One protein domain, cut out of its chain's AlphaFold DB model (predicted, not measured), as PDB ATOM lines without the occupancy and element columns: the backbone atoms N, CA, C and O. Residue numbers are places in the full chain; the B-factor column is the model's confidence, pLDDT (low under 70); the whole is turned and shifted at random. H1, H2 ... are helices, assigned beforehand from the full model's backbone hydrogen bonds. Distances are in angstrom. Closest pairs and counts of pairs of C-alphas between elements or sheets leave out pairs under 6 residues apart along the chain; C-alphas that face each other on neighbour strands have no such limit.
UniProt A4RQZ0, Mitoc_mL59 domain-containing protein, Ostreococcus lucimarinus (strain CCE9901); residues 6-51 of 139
ATOM      1  N   GLU A   6     -18.411  18.819  20.855       89.81
ATOM      2  CA  GLU A   6     -19.124  19.055  22.118       89.81
ATOM      3  C   GLU A   6     -20.592  19.401  21.875       89.81
ATOM      4  O   GLU A   6     -21.490  18.857  22.515       89.81
ATOM      5  N   ARG A   7     -20.853  20.253  20.875       88.62
ATOM      6  CA  ARG A   7     -22.220  20.583  20.451       88.62
ATOM      7  C   ARG A   7     -22.948  19.366  19.891       88.62
ATOM      8  O   ARG A   7     -24.147  19.229  20.121       88.62
ATOM      9  N   LEU A   8     -22.238  18.499  19.171       89.44
ATOM     10  CA  LEU A   8     -22.771  17.226  18.691       89.44
ATOM     11  C   LEU A   8     -23.170  16.325  19.869       89.44
ATOM     12  O   LEU A   8     -24.302  15.856  19.906       89.44
ATOM     13  N   ARG A   9     -22.290  16.150  20.862       90.19
ATOM     14  CA  ARG A   9     -22.564  15.349  22.069       90.19
ATOM     15  C   ARG A   9     -23.733  15.901  22.882       90.19
ATOM     16  O   ARG A   9     -24.624  15.143  23.243       90.19
ATOM     17  N   ALA A  10     -23.775  17.212  23.106       91.81
ATOM     18  CA  ALA A  10     -24.872  17.861  23.823       91.81
ATOM     19  C   ALA A  10     -26.217  17.695  23.096       91.81
ATOM     20  O   ALA A  10     -27.243  17.469  23.732       91.81
ATOM     21  N   ALA A  11     -26.224  17.777  21.762       91.00
ATOM     22  CA  ALA A  11     -27.430  17.559  20.971       91.00
ATOM     23  C   ALA A  11     -27.860  16.082  20.947       91.00
ATOM     24  O   ALA A  11     -29.055  15.804  21.019       91.00
ATOM     25  N   LEU A  12     -26.910  15.142  20.891       90.81
ATOM     26  CA  LEU A  12     -27.188  13.705  20.992       90.81
ATOM     27  C   LEU A  12     -27.749  13.327  22.368       90.81
ATOM     28  O   LEU A  12     -28.686  12.543  22.432       90.81
ATOM     29  N   ALA A  13     -27.259  13.936  23.451       91.88
ATOM     30  CA  ALA A  13     -27.762  13.688  24.804       91.88
ATOM     31  C   ALA A  13     -29.240  14.081  24.993       91.88
ATOM     32  O   ALA A  13     -29.919  13.530  25.853       91.88
ATOM     33  N   LYS A  14     -29.752  15.019  24.185       91.44
ATOM     34  CA  LYS A  14     -31.163  15.437  24.198       91.44
ATOM     35  C   LYS A  14     -32.081  14.539  23.357       91.44
ATOM     36  O   LYS A  14     -33.301  14.722  23.364       91.44
ATOM     37  N   MET A  15     -31.526  13.611  22.578       91.31
ATOM     38  CA  MET A  15     -32.310  12.661  21.794       91.31
ATOM     39  C   MET A  15     -32.769  11.493  22.680       91.31
ATOM     40  O   MET A  15     -32.008  11.043  23.530       91.31
ATOM     41  N   PRO A  16     -33.986  10.954  22.481       90.06
ATOM     42  CA  PRO A  16     -34.930  11.250  21.401       90.06
ATOM     43  C   PRO A  16     -35.932  12.378  21.710       90.06
ATOM     44  O   PRO A  16     -36.714  12.738  20.828       90.06
ATOM     45  N   ASP A  17     -35.942  12.913  22.929       89.94
ATOM     46  CA  ASP A  17     -37.018  13.784  23.418       89.94
ATOM     47  C   ASP A  17     -37.087  15.115  22.669       89.94
ATOM     48  O   ASP A  17     -38.171  15.535  22.268       89.94
ATOM     49  N   ALA A  18     -35.938  15.713  22.343       90.50
ATOM     50  CA  ALA A  18     -35.881  16.947  21.558       90.50
ATOM     51  C   ALA A  18     -36.466  16.806  20.138       90.50
ATOM     52  O   ALA A  18     -36.887  17.799  19.546       90.50
ATOM     53  N   ALA A  19     -36.518  15.592  19.581       90.00
ATOM     54  CA  ALA A  19     -37.093  15.327  18.260       90.00
ATOM     55  C   ALA A  19     -38.581  14.940  18.303       90.00
ATOM     56  O   ALA A  19     -39.218  14.821  17.251       90.00
ATOM     57  N   ARG A  20     -39.151  14.708  19.491       90.00
ATOM     58  CA  ARG A  20     -40.546  14.291  19.658       90.00
ATOM     59  C   ARG A  20     -41.418  15.494  19.993       90.00
ATOM     60  O   ARG A  20     -41.061  16.344  20.798       90.00
ATOM     61  N   ALA A  21     -42.592  15.553  19.373       90.62
ATOM     62  CA  ALA A  21     -43.624  16.479  19.813       90.62
ATOM     63  C   ALA A  21     -44.144  16.023  21.183       90.62
ATOM     64  O   ALA A  21     -44.410  14.835  21.379       90.62
ATOM     65  N   SER A  22     -44.304  16.962  22.111       89.12
ATOM     66  CA  SER A  22     -44.894  16.718  23.426       89.12
ATOM     67  C   SER A  22     -46.285  17.341  23.505       89.12
ATOM     68  O   SER A  22     -46.616  18.267  22.763       89.12
ATOM     69  N   VAL A  23     -47.133  16.821  24.388       93.31
ATOM     70  CA  VAL A  23     -48.437  17.424  24.688       93.31
ATOM     71  C   VAL A  23     -48.281  18.254  25.951       93.31
ATOM     72  O   VAL A  23     -47.749  17.773  26.948       93.31
ATOM     73  N   ASN A  24     -48.728  19.508  25.920       90.56
ATOM     74  CA  ASN A  24     -48.734  20.343  27.110       90.56
ATOM     75  C   ASN A  24     -49.843  19.862  28.066       90.56
ATOM     76  O   ASN A  24     -51.018  19.931  27.691       90.56
ATOM     77  N   PRO A  25     -49.509  19.420  29.293       89.38
ATOM     78  CA  PRO A  25     -50.483  18.835  30.213       89.38
ATOM     79  C   PRO A  25     -51.570  19.823  30.655       89.38
ATOM     80  O   PRO A  25     -52.679  19.404  30.959       89.38
ATOM     81  N   ALA A  26     -51.295  21.131  30.645       91.25
ATOM     82  CA  ALA A  26     -52.244  22.136  31.127       91.25
ATOM     83  C   ALA A  26     -53.385  22.449  30.141       91.25
ATOM     84  O   ALA A  26     -54.457  22.875  30.555       91.25
ATOM     85  N   ASN A  27     -53.161  22.298  28.832       92.62
ATOM     86  CA  ASN A  27     -54.135  22.697  27.807       92.62
ATOM     87  C   ASN A  27     -54.352  21.652  26.703       92.62
ATOM     88  O   ASN A  27     -55.062  21.930  25.738       92.62
ATOM     89  N   GLY A  28     -53.702  20.489  26.801       93.12
ATOM     90  CA  GLY A  28     -53.812  19.395  25.836       93.12
ATOM     91  C   GLY A  28     -53.271  19.714  24.438       93.12
ATOM     92  O   GLY A  28     -53.460  18.924  23.517       93.12
ATOM     93  N   ARG A  29     -52.611  20.864  24.233       93.56
ATOM     94  CA  ARG A  29     -52.098  21.258  22.914       93.56
ATOM     95  C   ARG A  29     -50.747  20.613  22.640       93.56
ATOM     96  O   ARG A  29     -49.882  20.564  23.516       93.56
ATOM     97  N   PHE A  30     -50.534  20.209  21.392       93.62
ATOM     98  CA  PHE A  30     -49.225  19.763  20.926       93.62
ATOM     99  C   PHE A  30     -48.229  20.926  20.920       93.62
ATOM    100  O   PHE A  30     -48.510  22.015  20.415       93.62
ATOM    101  N   ARG A  31     -47.047  20.680  21.477       91.31
ATOM    102  CA  ARG A  31     -45.868  21.529  21.360       91.31
ATOM    103  C   ARG A  31     -44.996  21.002  20.229       91.31
ATOM    104  O   ARG A  31     -44.836  19.793  20.057       91.31
ATOM    105  N   ALA A  32     -44.444  21.929  19.451       91.38
ATOM    106  CA  ALA A  32     -43.456  21.590  18.442       91.38
ATOM    107  C   ALA A  32     -42.212  20.971  19.110       91.38
ATOM    108  O   ALA A  32     -41.882  21.362  20.233       91.38
ATOM    109  N   PRO A  33     -41.528  20.025  18.442       93.75
ATOM    110  CA  PRO A  33     -40.259  19.502  18.931       93.75
ATOM    111  C   PRO A  33     -39.205  20.615  18.987       93.75
ATOM    112  O   PRO A  33     -39.224  21.538  18.169       93.75
ATOM    113  N   GLU A  34     -38.263  20.505  19.925       92.88
ATOM    114  CA  GLU A  34     -37.123  21.427  20.042       92.88
ATOM    115  C   GLU A  34     -36.252  21.382  18.775       92.88
ATOM    116  O   GLU A  34     -35.808  22.414  18.269       92.88
ATOM    117  N   PHE A  35     -36.058  20.187  18.208       93.12
ATOM    118  CA  PHE A  35     -35.365  19.987  16.943       93.12
ATOM    119  C   PHE A  35     -36.345  19.733  15.801       93.12
ATOM    120  O   PHE A  35     -37.086  18.749  15.773       93.12
ATOM    121  N   SER A  36     -36.291  20.602  14.790       91.94
ATOM    122  CA  SER A  36     -36.985  20.365  13.524       91.94
ATOM    123  C   SER A  36     -36.415  19.140  12.801       91.94
ATOM    124  O   SER A  36     -35.244  18.788  12.965       91.94
ATOM    125  N   GLY A  37     -37.205  18.530  11.911       91.38
ATOM    126  CA  GLY A  37     -36.756  17.372  11.127       91.38
ATOM    127  C   GLY A  37     -35.475  17.633  10.318       91.38
ATOM    128  O   GLY A  37     -34.647  16.738  10.166       91.38
ATOM    129  N   ARG A  38     -35.253  18.877   9.870       93.19
ATOM    130  CA  ARG A  38     -34.002  19.282   9.212       93.19
ATOM    131  C   ARG A  38     -32.809  19.222  10.167       93.19
ATOM    132  O   ARG A  38     -31.767  18.696   9.791       93.19
ATOM    133  N   VAL A  39     -32.962  19.742  11.385       93.56
ATOM    134  CA  VAL A  39     -31.899  19.742  12.404       93.56
ATOM    135  C   VAL A  39     -31.550  18.310  12.806       93.56
ATOM    136  O   VAL A  39     -30.373  17.974  12.862       93.56
ATOM    137  N   VAL A  40     -32.551  17.442  12.976       93.12
ATOM    138  CA  VAL A  40     -32.340  16.008  13.240       93.12
ATOM    139  C   VAL A  40     -31.579  15.335  12.092       93.12
ATOM    140  O   VAL A  40     -30.648  14.571  12.335       93.12
ATOM    141  N   ALA A  41     -31.906  15.649  10.834       92.06
ATOM    142  CA  ALA A  41     -31.185  15.110   9.679       92.06
ATOM    143  C   ALA A  41     -29.731  15.613   9.595       92.06
ATOM    144  O   ALA A  41     -28.834  14.846   9.244       92.06
ATOM    145  N   GLU A  42     -29.471  16.883   9.928       93.38
ATOM    146  CA  GLU A  42     -28.105  17.411  10.041       93.38
ATOM    147  C   GLU A  42     -27.332  16.755  11.191       93.38
ATOM    148  O   GLU A  42     -26.156  16.429  11.019       93.38
ATOM    149  N   LEU A  43     -27.985  16.530  12.336       93.62
ATOM    150  CA  LEU A  43     -27.405  15.848  13.492       93.62
ATOM    151  C   LEU A  43     -27.026  14.412  13.138       93.62
ATOM    152  O   LEU A  43     -25.906  13.995  13.403       93.62
ATOM    153  N   ARG A  44     -27.917  13.691  12.451       92.62
ATOM    154  CA  ARG A  44     -27.656  12.344  11.939       92.62
ATOM    155  C   ARG A  44     -26.442  12.307  11.020       92.62
ATOM    156  O   ARG A  44     -25.579  11.453  11.186       92.62
ATOM    157  N   LYS A  45     -26.363  13.228  10.052       93.38
ATOM    158  CA  LYS A  45     -25.210  13.315   9.139       93.38
ATOM    159  C   LYS A  45     -23.909  13.538   9.911       93.38
ATOM    160  O   LYS A  45     -22.920  12.879   9.623       93.38
ATOM    161  N   ALA A  46     -23.924  14.438  10.896       93.06
ATOM    162  CA  ALA A  46     -22.760  14.718  11.728       93.06
ATOM    163  C   ALA A  46     -22.384  13.534  12.635       93.06
ATOM    164  O   ALA A  46     -21.202  13.236  12.765       93.06
ATOM    165  N   ALA A  47     -23.360  12.834  13.220       92.69
ATOM    166  CA  ALA A  47     -23.132  11.653  14.050       92.69
ATOM    167  C   ALA A  47     -22.443  10.538  13.249       92.69
ATOM    168  O   ALA A  47     -21.369  10.087  13.640       92.69
ATOM    169  N   ILE A  48     -22.990  10.202  12.076       92.38
ATOM    170  CA  ILE A  48     -22.428   9.186  11.173       92.38
ATOM    171  C   ILE A  48     -21.016   9.580  10.718       92.38
ATOM    172  O   ILE A  48     -20.113   8.751  10.733       92.38
ATOM    173  N   ALA A  49     -20.797  10.850  10.359       92.50
ATOM    174  CA  ALA A  49     -19.484  11.330   9.922       92.50
ATOM    175  C   ALA A  49     -18.403  11.246  11.017       92.50
ATOM    176  O   ALA A  49     -17.229  11.104  10.696       92.50
ATOM    177  N   ASN A  50     -18.787  11.323  12.295       90.81
ATOM    178  CA  ASN A  50     -17.877  11.196  13.437       90.81
ATOM    179  C   ASN A  50     -17.825   9.761  14.003       90.81
ATOM    180  O   ASN A  50     -17.265   9.556  15.075       90.81
ATOM    181  N   GLY A  51     -18.419   8.779  13.313       90.88
ATOM    182  CA  GLY A  51     -18.402   7.371  13.720       90.88
ATOM    183  C   GLY A  51     -19.362   7.009  14.859       90.88
ATOM    184  O   GLY A  51     -19.258   5.915  15.405       90.88
TER     185      GLY A  51
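What this domain is: This is residues 6 to 51 of the 139 residues of the protein "Mitoc_mL59 domain-containing protein" of Ostreococcus lucimarinus (strain CCE9901) (UniProt A4RQZ0). The longer helix, H2, and the short helix H1 pack on each other at a steep angle at one end, and the long loop between them reaches away as a narrow arm whose tip, residues 24 to 29, sticks out free. The printed part has 46 residues, with H1 then H2 and no named strand; the class is all helix, though the helices hold 21 residues, under half. It is loose, with a radius of gyration of the C-alphas of 12.6 A, and spans 41 by 17 by 12 A, the arm making much of the length.

Where its parts are: H2, residues 37 to 49, is 18.3 A long and ends at C-alpha 49, (-19.484, 11.330, 9.922). H1, residues 6 to 13, begins at C-alpha 6, (-19.124, 19.055, 22.118).

How they stand to each other: H2 touches H1 with residues 43 to 47 alone; the closest C-alphas, of Leu 43 and Leu 8, are 7.1 A apart. They run opposite ways at a steep tilt of 66 degrees. In both, every O i to N i+4 pair is within hydrogen-bond range. Residues 22 to 23 pair antiparallel with residues 30 to 31.

The domain as a whole: The farthest C-alphas, of Asn 27 and Gly 51, are 41.4 A apart. The link, 23 residues, is long. The printed part has no cut, and no printed residue is under 70 in pLDDT.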